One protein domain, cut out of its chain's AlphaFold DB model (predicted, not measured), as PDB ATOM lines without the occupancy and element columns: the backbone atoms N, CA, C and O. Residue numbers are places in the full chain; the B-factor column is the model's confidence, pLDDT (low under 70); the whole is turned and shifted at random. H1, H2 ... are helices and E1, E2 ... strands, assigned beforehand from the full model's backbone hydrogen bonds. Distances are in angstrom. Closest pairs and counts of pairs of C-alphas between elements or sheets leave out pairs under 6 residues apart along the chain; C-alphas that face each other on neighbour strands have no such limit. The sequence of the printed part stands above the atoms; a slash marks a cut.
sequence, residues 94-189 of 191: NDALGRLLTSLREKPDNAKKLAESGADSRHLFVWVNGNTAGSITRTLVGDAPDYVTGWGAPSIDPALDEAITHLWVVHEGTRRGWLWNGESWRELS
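This is residues 94 to 189 of the 191 residues of an uncharacterized protein of Microbacterium sp (UniProt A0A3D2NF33). A twisted sheet of four strands makes a wall, with H3 across it near the last residues of E1 and E2, and H1 with part of the long link from H3 to E2 covering the same face; the other face is bare. H2 sits past the opposite end of the wall, where E1 begins. The printed part has 96 residues, with three named helices and four named strands in the order H1 H2 E1 H3 E2 E3 E4. The mixed sheet runs E1 E2 E3 E4, and the class is mixed, helices and strands. The whole is compact, with a radius of gyration of the C-alphas of 13.2 A and spans of 39 by 28 by 21 A.

H1, residues 94 to 105, only grazes the sheet, with its residues 97 to 104. With residues 96 to 100 alone it touches H3, residues 134 to 141; the closest C-alphas, of Ala 96 and Ile 136, are 4.9 A apart, and the two helices run opposite ways at a steep tilt of 65 degrees. H2, residues 109 to 116, is only just apart from H1, the closest C-alphas being 8.5 A apart, and only grazes the sheet with its residues 110 to 114. E1, residues 123 to 128, is an edge strand, parallel to its neighbour E2, residues 166 to 171, at 18 degrees; N 126 and O 168 are 2.8 A apart, within hydrogen-bond range. H3 is on the sheet at a height of 9.0 A, over E1 but only just, with 3 of its C-alphas falling on E1, and runs across the strands at 82 degrees to E1 on the local plane. E1, H3 and E2 form a strand-helix-strand unit, two parallel neighbour strands with a helix between, with a right-handed crossover. E2 and E3, residues 177 to 180, form a hairpin, antiparallel at 174 degrees, with N 169 and O 178 at 2.9 A. E3 and E4, residues 185 to 188, form another at 150 degrees, with N 179 and O 186 at 2.8 A. E2, E3 and E4 make a meander, each strand the antiparallel neighbour of the one before. In H1 and H2 every O i to N i+4 pair is within hydrogen-bond range; in H3 2 of 4 are.

H1 begins at C-alpha 94 (12.977, -35.529, 156.840) and is 16.5 A long; H2 measures 10.5 A. E1 is 15.9 A long from C-alpha 123 (28.548, -23.402, 152.430), H3 9.6 A and E2 16.6 A. E3 measures 10.2 A, and E4 9.7 A, ending at C-alpha 188 (13.695, -19.704, 153.025).

The C-alphas farthest apart, of Glu 116 and Val 148, are 41.1 A apart. The printed part has no cut. The link from H3 to E2, residues 142 to 165, is long. The mean pLDDT of the printed part is 80.4; residues 129 to 139, 141 to 151, 173 and 189 are under 70.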
ATOM      1  N   ASN A  94      11.808 -34.794 156.354       83.19
ATOM      2  CA  ASN A  94      12.977 -35.529 156.840       83.19
ATOM      3  C   ASN A  94      13.351 -36.660 155.880       83.19
ATOM      4  O   ASN A  94      14.532 -36.863 155.600       83.19
ATOM      5  N   ASP A  95      12.363 -37.362 155.324       76.56
ATOM      6  CA  ASP A  95      12.607 -38.385 154.304       76.56
ATOM      7  C   ASP A  95      13.130 -37.757 152.995       76.56
ATOM      8  O   ASP A  95      14.097 -38.239 152.395       76.56
ATOM      9  N   ALA A  96      12.588 -36.596 152.601       81.38
ATOM     10  CA  ALA A  96      13.133 -35.798 151.500       81.38
ATOM     11  C   ALA A  96      14.609 -35.415 151.729       81.38
ATOM     12  O   ALA A  96      15.441 -35.586 150.831       81.38
ATOM     13  N   LEU A  97      14.951 -34.956 152.939       85.75
ATOM     14  CA  LEU A  97      16.329 -34.665 153.332       85.75
ATOM     15  C   LEU A  97      17.211 -35.923 153.271       85.75
ATOM     16  O   LEU A  97      18.303 -35.870 152.708       85.75
ATOM     17  N   GLY A  98      16.753 -37.062 153.794       84.56
ATOM     18  CA  GLY A  98      17.510 -38.318 153.793       84.56
ATOM     19  C   GLY A  98      17.886 -38.789 152.384       84.56
ATOM     20  O   GLY A  98      19.035 -39.172 152.125       84.56
ATOM     21  N   ARG A  99      16.949 -38.690 151.434       81.00
ATOM     22  CA  ARG A  99      17.220 -38.988 150.019       81.00
ATOM     23  C   ARG A  99      18.213 -38.010 149.408       81.00
ATOM     24  O   ARG A  99      19.147 -38.442 148.733       81.00
ATOM     25  N   LEU A 100      18.056 -36.715 149.684       85.19
ATOM     26  CA  LEU A 100      18.992 -35.708 149.202       85.19
ATOM     27  C   LEU A 100      20.416 -35.971 149.713       85.19
ATOM     28  O   LEU A 100      21.363 -35.964 148.928       85.19
ATOM     29  N   LEU A 101      20.568 -36.247 151.010       86.69
ATOM     30  CA  LEU A 101      21.862 -36.542 151.627       86.69
ATOM     31  C   LEU A 101      22.510 -37.794 151.029       86.69
ATOM     32  O   LEU A 101      23.723 -37.816 150.832       86.69
ATOM     33  N   THR A 102      21.714 -38.807 150.679       83.81
ATOM     34  CA  THR A 102      22.208 -39.995 149.966       83.81
ATOM     35  C   THR A 102      22.815 -39.608 148.616       83.81
ATOM     36  O   THR A 102      23.961 -39.955 148.343       83.81
ATOM     37  N   SER A 103      22.114 -38.800 147.814       79.75
ATOM     38  CA  SER A 103      22.633 -38.313 146.527       79.75
ATOM     39  C   SER A 103      23.848 -37.388 146.663       79.75
ATOM     40  O   SER A 103      24.693 -37.339 145.769       79.75
ATOM     41  N   LEU A 104      23.964 -36.635 147.762       82.12
ATOM     42  CA  LEU A 104      25.139 -35.797 148.021       82.12
ATOM     43  C   LEU A 104      26.380 -36.627 148.369       82.12
ATOM     44  O   LEU A 104      27.477 -36.274 147.937       82.12
ATOM     45  N   ARG A 105      26.223 -37.748 149.084       79.94
ATOM     46  CA  ARG A 105      27.332 -38.661 149.422       79.94
ATOM     47  C   ARG A 105      27.972 -39.305 148.196       79.94
ATOM     48  O   ARG A 105      29.166 -39.583 148.207       79.94
ATOM     49  N   GLU A 106      27.212 -39.475 147.119       79.31
ATOM     50  CA  GLU A 106      27.726 -39.948 145.829       79.31
ATOM     51  C   GLU A 106      28.611 -38.905 145.115       79.31
ATOM     52  O   GLU A 106      29.248 -39.212 144.107       79.31
ATOM     53  N   LYS A 107      28.693 -37.670 145.638       79.75
ATOM     54  CA  LYS A 107      29.485 -36.554 145.095       79.75
ATOM     55  C   LYS A 107      30.513 -36.029 146.117       79.75
ATOM     56  O   LYS A 107      30.459 -34.854 146.493       79.75
ATOM     57  N   PRO A 108      31.488 -36.853 146.546       80.44
ATOM     58  CA  PRO A 108      32.424 -36.507 147.626       80.44
ATOM     59  C   PRO A 108      33.354 -35.323 147.303       80.44
ATOM     60  O   PRO A 108      33.890 -34.683 148.205       80.44
ATOM     61  N   ASP A 109      33.523 -34.991 146.021       82.38
ATOM     62  CA  ASP A 109      34.365 -33.879 145.562       82.38
ATOM     63  C   ASP A 109      33.932 -32.515 146.140       82.38
ATOM     64  O   ASP A 109      34.769 -31.651 146.396       82.38
ATOM     65  N   ASN A 110      32.637 -32.334 146.425       84.25
ATOM     66  CA  ASN A 110      32.128 -31.103 147.035       84.25
ATOM     67  C   ASN A 110      32.691 -30.888 148.447       84.25
ATOM     68  O   ASN A 110      33.180 -29.801 148.756       84.25
ATOM     69  N   ALA A 111      32.654 -31.924 149.290       86.88
ATOM     70  CA  ALA A 111      33.181 -31.859 150.652       86.88
ATOM     71  C   ALA A 111      34.697 -31.636 150.637       86.88
ATOM     72  O   ALA A 111      35.203 -30.774 151.352       86.88
ATOM     73  N   LYS A 112      35.411 -32.327 149.740       88.19
ATOM     74  CA  LYS A 112      36.855 -32.153 149.565       88.19
ATOM     75  C   LYS A 112      37.227 -30.703 149.233       88.19
ATOM     76  O   LYS A 112      38.055 -30.118 149.923       88.19
ATOM     77  N   LYS A 113      36.579 -30.100 148.231       88.00
ATOM     78  CA  LYS A 113      36.826 -28.700 147.835       88.00
ATOM     79  C   LYS A 113      36.538 -27.712 148.963       88.00
ATOM     80  O   LYS A 113      37.268 -26.739 149.139       88.00
ATOM     81  N   LEU A 114      35.482 -27.958 149.737       89.12
ATOM     82  CA  LEU A 114      35.147 -27.125 150.888       89.12
ATOM     83  C   LEU A 114      36.178 -27.272 152.012       89.12
ATOM     84  O   LEU A 114      36.580 -26.264 152.588       89.12
ATOM     85  N   ALA A 115      36.664 -28.483 152.289       90.06
ATOM     86  CA  ALA A 115      37.731 -28.707 153.261       90.06
ATOM     87  C   ALA A 115      39.026 -27.978 152.862       90.06
ATOM     88  O   ALA A 115      39.618 -27.282 153.685       90.06
ATOM     89  N   GLU A 116      39.420 -28.077 151.589       91.31
ATOM     90  CA  GLU A 116      40.630 -27.447 151.038       91.31
ATOM     91  C   GLU A 116      40.591 -25.914 151.071       91.31
ATOM     92  O   GLU A 116      41.644 -25.277 151.064       91.31
ATOM     93  N   SER A 117      39.403 -25.307 151.153       91.31
ATOM     94  CA  SER A 117      39.277 -23.850 151.273       91.31
ATOM     95  C   SER A 117      39.864 -23.293 152.575       91.31
ATOM     96  O   SER A 117      40.235 -22.122 152.617       91.31
ATOM     97  N   GLY A 118      39.913 -24.103 153.642       87.88
ATOM     98  CA  GLY A 118      40.341 -23.671 154.975       87.88
ATOM     99  C   GLY A 118      39.446 -22.607 155.627       87.88
ATOM    100  O   GLY A 118      39.836 -22.044 156.644       87.88
ATOM    101  N   ALA A 119      38.276 -22.305 155.056       90.38
ATOM    102  CA  ALA A 119      37.365 -21.305 155.598       90.38
ATOM    103  C   ALA A 119      36.631 -21.821 156.847       90.38
ATOM    104  O   ALA A 119      36.170 -22.965 156.875       90.38
ATOM    105  N   ASP A 120      36.439 -20.948 157.837       88.44
ATOM    106  CA  ASP A 120      35.673 -21.269 159.051       88.44
ATOM    107  C   ASP A 120      34.191 -21.535 158.735       88.44
ATOM    108  O   ASP A 120      33.550 -22.385 159.347       88.44
ATOM    109  N   SER A 121      33.647 -20.831 157.736       91.31
ATOM    110  CA  SER A 121      32.287 -21.021 157.224       91.31
ATOM    111  C   SER A 121      32.319 -21.545 155.790       91.31
ATOM    112  O   SER A 121      32.759 -20.872 154.859       91.31
ATOM    113  N   ARG A 122      31.833 -22.772 155.617       92.50
ATOM    114  CA  ARG A 122      31.824 -23.550 154.371       92.50
ATOM    115  C   ARG A 122      30.391 -23.904 153.997       92.50
ATOM    116  O   ARG A 122      29.718 -24.631 154.734       92.50
ATOM    117  N   HIS A 123      29.938 -23.361 152.873       93.94
ATOM    118  CA  HIS A 123      28.548 -23.402 152.430       93.94
ATOM    119  C   HIS A 123      28.411 -24.317 151.217       93.94
ATOM    120  O   HIS A 123      29.028 -24.070 150.180       93.94
ATOM    121  N   LEU A 124      27.574 -25.347 151.327       92.25
ATOM    122  CA  LEU A 124      27.164 -26.151 150.184       92.25
ATOM    123  C   LEU A 124      25.809 -25.660 149.672       92.25
ATOM    124  O   LEU A 124      24.826 -25.669 150.412       92.25
ATOM    125  N   PHE A 125      25.762 -25.270 148.399       91.12
ATOM    126  CA  PHE A 125      24.532 -24.875 147.717       91.12
ATOM    127  C   PHE A 125      24.014 -26.009 146.839       91.12
ATOM    128  O   PHE A 125      24.721 -26.513 145.965       91.12
ATOM    129  N   VAL A 126      22.761 -26.383 147.062       88.00
ATOM    130  CA  VAL A 126      22.043 -27.415 146.326       88.00
ATOM    131  C   VAL A 126      20.826 -26.779 145.676       88.00
ATOM    132  O   VAL A 126      19.856 -26.422 146.344       88.00
ATOM    133  N   TRP A 127      20.879 -26.669 144.354       81.06
ATOM    134  CA  TRP A 127      19.747 -26.242 143.546       81.06
ATOM    135  C   TRP A 127      18.915 -27.455 143.158       81.06
ATOM    136  O   TRP A 127      19.422 -28.377 142.515       81.06
ATOM    137  N   VAL A 128      17.645 -27.454 143.552       78.94
ATOM    138  CA  VAL A 128      16.676 -28.470 143.139       78.94
ATOM    139  C   VAL A 128      15.712 -27.880 142.117       78.94
ATOM    140  O   VAL A 128      15.333 -26.714 142.186       78.94
ATOM    141  N   ASN A 129      15.319 -28.678 141.137       69.50
ATOM    142  CA  ASN A 129      14.428 -28.263 140.055       69.50
ATOM    143  C   ASN A 129      13.633 -29.464 139.538       69.50
ATOM    144  O   ASN A 129      13.715 -30.543 140.113       69.50
ATOM    145  N   GLY A 130      12.901 -29.309 138.433       56.34
ATOM    146  CA  GLY A 130      12.071 -30.380 137.864       56.34
ATOM    147  C   GLY A 130      12.811 -31.670 137.477       56.34
ATOM    148  O   GLY A 130      12.158 -32.685 137.270       56.34
ATOM    149  N   ASN A 131      14.150 -31.659 137.413       57.44
ATOM    150  CA  ASN A 131      14.966 -32.859 137.187       57.44
ATOM    151  C   ASN A 131      15.376 -33.559 138.495       57.44
ATOM    152  O   ASN A 131      15.909 -34.667 138.467       57.44
ATOM    153  N   THR A 132      15.165 -32.914 139.643       63.50
ATOM    154  CA  THR A 132      15.309 -33.533 140.964       63.50
ATOM    155  C   THR A 132      14.068 -34.374 141.247       63.50
ATOM    156  O   THR A 132      12.977 -34.022 140.805       63.50
ATOM    157  N   ALA A 133      14.223 -35.481 141.982       61.69
ATOM    158  CA  ALA A 133      13.099 -36.347 142.333       61.69
ATOM    159  C   ALA A 133      11.922 -35.516 142.871       61.69
ATOM    160  O   ALA A 133      12.094 -34.711 143.793       61.69
ATOM    161  N   GLY A 134      10.737 -35.701 142.274       57.03
ATOM    162  CA  GLY A 134       9.542 -34.906 142.583       57.03
ATOM    163  C   GLY A 134       9.217 -34.873 144.077       57.03
ATOM    164  O   GLY A 134       8.867 -33.821 144.611       57.03
ATOM    165  N   SER A 135       9.469 -35.993 144.753       61.06
ATOM    166  CA  SER A 135       9.391 -36.168 146.200       61.06
ATOM    167  C   SER A 135      10.195 -35.126 146.995       61.06
ATOM    168  O   SER A 135       9.683 -34.575 147.963       61.06
ATOM    169  N   ILE A 136      11.400 -34.765 146.548       66.38
ATOM    170  CA  ILE A 136      12.233 -33.727 147.179       66.38
ATOM    171  C   ILE A 136      11.735 -32.326 146.801       66.38
ATOM    172  O   ILE A 136      11.634 -31.448 147.647       66.38
ATOM    173  N   THR A 137      11.405 -32.096 145.529       68.44
ATOM    174  CA  THR A 137      11.023 -30.749 145.056       68.44
ATOM    175  C   THR A 137       9.682 -30.272 145.606       68.44
ATOM    176  O   THR A 137       9.481 -29.075 145.787       68.44
ATOM    177  N   ARG A 138       8.752 -31.187 145.902       64.12
ATOM    178  CA  ARG A 138       7.390 -30.855 146.329       64.12
ATOM    179  C   ARG A 138       7.342 -30.103 147.654       64.12
ATOM    180  O   ARG A 138       6.497 -29.220 147.794       64.12
ATOM    181  N   THR A 139       8.258 -30.398 148.575       69.25
ATOM    182  CA  THR A 139       8.351 -29.686 149.861       69.25
ATOM    183  C   THR A 139       8.642 -28.197 149.675       69.25
ATOM    184  O   THR A 139       8.327 -27.388 150.542       69.25
ATOM    185  N   LEU A 140       9.187 -27.827 148.511       71.06
ATOM    186  CA  LEU A 140       9.608 -26.472 148.162       71.06
ATOM    187  C   LEU A 140       8.722 -25.816 147.081       71.06
ATOM    188  O   LEU A 140       8.914 -24.643 146.749       71.06
ATOM    189  N   VAL A 141       7.760 -26.556 146.510       62.22
ATOM    190  CA  VAL A 141       6.903 -26.128 145.379       62.22
ATOM    191  C   VAL A 141       5.406 -26.043 145.757       62.22
ATOM    192  O   VAL A 141       4.596 -25.602 144.943       62.22
ATOM    193  N   GLY A 142       5.020 -26.446 146.976       60.16
ATOM    194  CA  GLY A 142       3.635 -26.420 147.483       60.16
ATOM    195  C   GLY A 142       3.163 -25.078 148.064       60.16
ATOM    196  O   GLY A 142       3.818 -24.057 147.879       60.16
ATOM    197  N   ASP A 143       2.032 -25.081 148.781       50.72
ATOM    198  CA  ASP A 143       1.550 -23.940 149.580       50.72
ATOM    199  C   ASP A 143       2.447 -23.705 150.821       50.72
ATOM    200  O   ASP A 143       3.564 -24.234 150.911       50.72
ATOM    201  N   ALA A 144       2.027 -22.839 151.748       51.72
ATOM    202  CA  ALA A 144       2.730 -22.593 153.009       51.72
ATOM    203  C   ALA A 144       3.047 -23.914 153.755       51.72
ATOM    204  O   ALA A 144       2.334 -24.902 153.569       51.72
ATOM    205  N   PRO A 145       4.119 -23.958 154.567       57.03
ATOM    206  CA  PRO A 145       4.502 -25.175 155.272       57.03
ATOM    207  C   PRO A 145       3.381 -25.659 156.195       57.03
ATOM    208  O   PRO A 145       2.776 -24.867 156.919       57.03
ATOM    209  N   ASP A 146       3.114 -26.965 156.165       62.38
ATOM    210  CA  ASP A 146       2.158 -27.638 157.041       62.38
ATOM    211  C   ASP A 146       2.897 -28.623 157.950       62.38
ATOM    212  O   ASP A 146       3.058 -29.814 157.669       62.38
ATOM    213  N   TYR A 147       3.344 -28.094 159.083       56.84
ATOM    214  CA  TYR A 147       4.076 -28.853 160.088       56.84
ATOM    215  C   TYR A 147       3.226 -29.937 160.760       56.84
ATOM    216  O   TYR A 147       3.788 -30.877 161.318       56.84
ATOM    217  N   VAL A 148       1.889 -29.848 160.697       56.59
ATOM    218  CA  VAL A 148       0.991 -30.874 161.256       56.59
ATOM    219  C   VAL A 148       1.089 -32.163 160.446       56.59
ATOM    220  O   VAL A 148       0.995 -33.256 161.001       56.59
ATOM    221  N   THR A 149       1.329 -32.043 159.143       55.38
ATOM    222  CA  THR A 149       1.484 -33.179 158.230       55.38
ATOM    223  C   THR A 149       2.948 -33.506 157.911       55.38
ATOM    224  O   THR A 149       3.204 -34.402 157.110       55.38
ATOM    225  N   GLY A 150       3.913 -32.845 158.571       56.25
ATOM    226  CA  GLY A 150       5.353 -33.108 158.420       56.25
ATOM    227  C   GLY A 150       6.046 -32.319 157.297       56.25
ATOM    228  O   GLY A 150       7.180 -32.637 156.916       56.25
ATOM    229  N   TRP A 151       5.394 -31.285 156.759       67.69
ATOM    230  CA  TRP A 151       5.915 -30.465 155.664       67.69
ATOM    231  C   TRP A 151       6.411 -29.100 156.150       67.69
ATOM    232  O   TRP A 151       5.668 -28.332 156.753       67.69
ATOM    233  N   GLY A 152       7.669 -28.784 155.848       74.12
ATOM    234  CA  GLY A 152       8.341 -27.547 156.239       74.12
ATOM    235  C   GLY A 152       9.849 -27.743 156.281       74.12
ATOM    236  O   GLY A 152      10.376 -28.613 155.588       74.12
ATOM    237  N   ALA A 153      10.563 -26.944 157.067       83.31
ATOM    238  CA  ALA A 153      11.949 -27.246 157.405       83.31
ATOM    239  C   ALA A 153      12.071 -28.669 157.996       83.31
ATOM    240  O   ALA A 153      11.227 -29.059 158.811       83.31
ATOM    241  N   PRO A 154      13.112 -29.444 157.630       87.31
ATOM    242  CA  PRO A 154      13.414 -30.691 158.315       87.31
ATOM    243  C   PRO A 154      13.608 -30.442 159.814       87.31
ATOM    244  O   PRO A 154      13.985 -29.350 160.240       87.31
ATOM    245  N   SER A 155      13.355 -31.463 160.623       86.69
ATOM    246  CA  SER A 155      13.512 -31.398 162.080       86.69
ATOM    247  C   SER A 155      14.695 -32.208 162.600       86.69
ATOM    248  O   SER A 155      15.020 -32.108 163.780       86.69
ATOM    249  N   ILE A 156      15.335 -33.003 161.738       88.81
ATOM    250  CA  ILE A 156      16.530 -33.780 162.076       88.81
ATOM    251  C   ILE A 156      17.797 -33.073 161.607       88.81
ATOM    252  O   ILE A 156      17.827 -32.494 160.519       88.81
ATOM    253  N   ASP A 157      18.863 -33.187 162.389       92.56
ATOM    254  CA  ASP A 157      20.180 -32.705 161.988       92.56
ATOM    255  C   ASP A 157      20.654 -33.473 160.744       92.56
ATOM    256  O   ASP A 157      20.577 -34.710 160.695       92.56
ATOM    257  N   PRO A 158      21.142 -32.779 159.706       92.31
ATOM    258  CA  PRO A 158      21.634 -33.450 158.522       92.31
ATOM    259  C   PRO A 158      22.966 -34.136 158.835       92.31
ATOM    260  O   PRO A 158      23.902 -33.524 159.343       92.31
ATOM    261  N   ALA A 159      23.087 -35.409 158.458       90.81
ATOM    262  CA  ALA A 159      24.334 -36.167 158.565       90.81
ATOM    263  C   ALA A 159      25.330 -35.766 157.454       90.81
ATOM    264  O   ALA A 159      25.580 -36.545 156.521       90.81
ATOM    265  N   LEU A 160      25.821 -34.528 157.542       89.31
ATOM    266  CA  LEU A 160      26.780 -33.897 156.634       89.31
ATOM    267  C   LEU A 160      28.214 -34.340 156.922       89.31
ATOM    268  O   LEU A 160      28.548 -34.771 158.020       89.31
ATOM    269  N   ASP A 161      29.065 -34.191 155.910       90.50
ATOM    270  CA  ASP A 161      30.512 -34.202 156.102       90.50
ATOM    271  C   ASP A 161      30.930 -32.972 156.930       90.50
ATOM    272  O   ASP A 161      30.397 -31.882 156.714       90.50
ATOM    273  N   GLU A 162      31.894 -33.123 157.842       91.12
ATOM    274  CA  GLU A 162      32.398 -32.041 158.708       91.12
ATOM    275  C   GLU A 162      32.971 -30.849 157.920       91.12
ATOM    276  O   GLU A 162      33.093 -29.735 158.439       91.12
ATOM    277  N   ALA A 163      33.320 -31.055 156.648       91.62
ATOM    278  CA  ALA A 163      33.713 -29.991 155.738       91.62
ATOM    279  C   ALA A 163      32.566 -29.028 155.384       91.62
ATOM    280  O   ALA A 163      32.821 -27.918 154.916       91.62
ATOM    281  N   ILE A 164      31.309 -29.429 155.586       92.62
ATOM    282  CA  ILE A 164      30.114 -28.655 155.253       92.62
ATOM    283  C   ILE A 164      29.502 -28.119 156.546       92.62
ATOM    284  O   ILE A 164      28.816 -28.824 157.277       92.62
ATOM    285  N   THR A 165      29.709 -26.831 156.802       93.50
ATOM    286  CA  THR A 165      29.151 -26.163 157.993       93.50
ATOM    287  C   THR A 165      27.732 -25.639 157.767       93.50
ATOM    288  O   THR A 165      26.948 -25.553 158.703       93.50
ATOM    289  N   HIS A 166      27.399 -25.292 156.520       93.62
ATOM    290  CA  HIS A 166      26.101 -24.751 156.137       93.62
ATOM    291  C   HIS A 166      25.590 -25.472 154.890       93.62
ATOM    292  O   HIS A 166      26.331 -25.618 153.913       93.62
ATOM    293  N   LEU A 167      24.317 -25.869 154.888       94.56
ATOM    294  CA  LEU A 167      23.660 -26.472 153.727       94.56
ATOM    295  C   LEU A 167      22.485 -25.609 153.279       94.56
ATOM    296  O   LEU A 167      21.581 -25.335 154.062       94.56
ATOM    297  N   TRP A 168      22.482 -25.254 151.999       93.62
ATOM    298  CA  TRP A 168      21.401 -24.534 151.340       93.62
ATOM    299  C   TRP A 168      20.731 -25.470 150.348       93.62
ATOM    300  O   TRP A 168      21.378 -25.932 149.412       93.62
ATOM    301  N   VAL A 169      19.443 -25.731 150.532       90.19
ATOM    302  CA  VAL A 169      18.625 -26.489 149.580       90.19
ATOM    303  C   VAL A 169      17.569 -25.544 149.051       90.19
ATOM    304  O   VAL A 169      16.668 -25.167 149.792       90.19
ATOM    305  N   VAL A 170      17.692 -25.124 147.795       84.88
ATOM    306  CA  VAL A 170      16.840 -24.081 147.215       84.88
ATOM    307  C   VAL A 170      16.220 -24.584 145.926       84.88
ATOM    308  O   VAL A 170      16.913 -25.099 145.047       84.88
ATOM    309  N   HIS A 171      14.908 -24.425 145.798       81.94
ATOM    310  CA  HIS A 171      14.223 -24.730 144.558       81.94
ATOM    311  C   HIS A 171      14.383 -23.583 143.553       81.94
ATOM    312  O   HIS A 171      13.998 -22.448 143.820       81.94
ATOM    313  N   GLU A 172      14.918 -23.887 142.372       74.38
ATOM    314  CA  GLU A 172      15.302 -22.904 141.348       74.38
ATOM    315  C   GLU A 172      14.124 -22.030 140.887       74.38
ATOM    316  O   GLU A 172      14.268 -20.824 140.700       74.38
ATOM    317  N   GLY A 173      12.933 -22.620 140.751       68.81
ATOM    318  CA  GLY A 173      11.758 -21.909 140.236       68.81
ATOM    319  C   GLY A 173      10.982 -21.098 141.274       68.81
ATOM    320  O   GLY A 173      10.344 -20.114 140.918       68.81
ATOM    321  N   THR A 174      11.000 -21.511 142.543       71.50
ATOM    322  CA  THR A 174      10.198 -20.878 143.612       71.50
ATOM    323  C   THR A 174      11.053 -20.081 144.582       71.50
ATOM    324  O   THR A 174      10.504 -19.326 145.371       71.50
ATOM    325  N   ARG A 175      12.378 -20.273 144.556       77.31
ATOM    326  CA  ARG A 175      13.361 -19.730 145.507       77.31
ATOM    327  C   ARG A 175      13.118 -20.096 146.970       77.31
ATOM    328  O   ARG A 175      13.855 -19.655 147.848       77.31
ATOM    329  N   ARG A 176      12.130 -20.951 147.226       82.75
ATOM    330  CA  ARG A 176      11.867 -21.521 148.538       82.75
ATOM    331  C   ARG A 176      12.877 -22.610 148.839       82.75
ATOM    332  O   ARG A 176      13.383 -23.276 147.931       82.75
ATOM    333  N   GLY A 177      13.160 -22.803 150.115       87.25
ATOM    334  CA  GLY A 177      14.225 -23.705 150.501       87.25
ATOM    335  C   GLY A 177      14.388 -23.898 151.992       87.25
ATOM    336  O   GLY A 177      13.615 -23.389 152.805       87.25
ATOM    337  N   TRP A 178      15.455 -24.610 152.321       91.56
ATOM    338  CA  TRP A 178      15.918 -24.839 153.676       91.56
ATOM    339  C   TRP A 178      17.375 -24.423 153.805       91.56
ATOM    340  O   TRP A 178      18.193 -24.677 152.916       91.56
ATOM    341  N   LEU A 179      17.696 -23.825 154.942       93.06
ATOM    342  CA  LEU A 179      19.051 -23.547 155.375       93.06
ATOM    343  C   LEU A 179      19.324 -24.315 156.662       93.06
ATOM    344  O   LEU A 179      18.669 -24.063 157.668       93.06
ATOM    345  N   TRP A 180      20.325 -25.186 156.645       95.56
ATOM    346  CA  TRP A 180      20.988 -25.643 157.861       95.56
ATOM    347  C   TRP A 180      22.173 -24.727 158.146       95.56
ATOM    348  O   TRP A 180      23.066 -24.609 157.304       95.56
ATOM    349  N   ASN A 181      22.192 -24.083 159.312       93.25
ATOM    350  CA  ASN A 181      23.254 -23.141 159.691       93.25
ATOM    351  C   ASN A 181      24.329 -23.735 160.621       93.25
ATOM    352  O   ASN A 181      25.082 -22.980 161.227       93.25
ATOM    353  N   GLY A 182      24.356 -25.060 160.784       91.81
ATOM    354  CA  GLY A 182      25.224 -25.747 161.743       91.81
ATOM    355  C   GLY A 182      24.540 -26.077 163.073       91.81
ATOM    356  O   GLY A 182      25.023 -26.948 163.786       91.81
ATOM    357  N   GLU A 183      23.411 -25.434 163.380       92.62
ATOM    358  CA  GLU A 183      22.696 -25.607 164.655       92.62
ATOM    359  C   GLU A 183      21.200 -25.880 164.477       92.62
ATOM    360  O   GLU A 183      20.584 -26.570 165.283       92.62
ATOM    361  N   SER A 184      20.584 -25.279 163.461       93.00
ATOM    362  CA  SER A 184      19.139 -25.310 163.264       93.00
ATOM    363  C   SER A 184      18.767 -25.168 161.795       93.00
ATOM    364  O   SER A 184      19.498 -24.578 160.989       93.00
ATOM    365  N   TRP A 185      17.582 -25.672 161.464       92.19
ATOM    366  CA  TRP A 185      16.959 -25.421 160.177       92.19
ATOM    367  C   TRP A 185      16.221 -24.087 160.162       92.19
ATOM    368  O   TRP A 185      15.535 -23.714 161.114       92.19
ATOM    369  N   ARG A 186      16.327 -23.386 159.035       90.00
ATOM    370  CA  ARG A 186      15.535 -22.202 158.708       90.00
ATOM    371  C   ARG A 186      14.863 -22.398 157.366       90.00
ATOM    372  O   ARG A 186      15.490 -22.857 156.412       90.00
ATOM    373  N   GLU A 187      13.604 -22.008 157.288       87.62
ATOM    374  CA  GLU A 187      12.914 -21.912 156.010       87.62
ATOM    375  C   GLU A 187      13.346 -20.654 155.265       87.62
ATOM    376  O   GLU A 187      13.562 -19.592 155.850       87.62
ATOM    377  N   LEU A 188      13.456 -20.793 153.953       83.94
ATOM    378  CA  LEU A 188      13.695 -19.704 153.025       83.94
ATOM    379  C   LEU A 188      12.381 -19.491 152.277       83.94
ATOM    380  O   LEU A 188      11.937 -20.387 151.556       83.94
ATOM    381  N   SER A 189      11.729 -18.352 152.506       69.69
ATOM    382  CA  SER A 189      10.397 -18.061 151.958       69.69
ATOM    383  C   SER A 189      10.351 -16.938 150.922       69.69
ATOM    384  O   SER A 189       9.326 -16.828 150.271       69.69
TER     385      SER A 189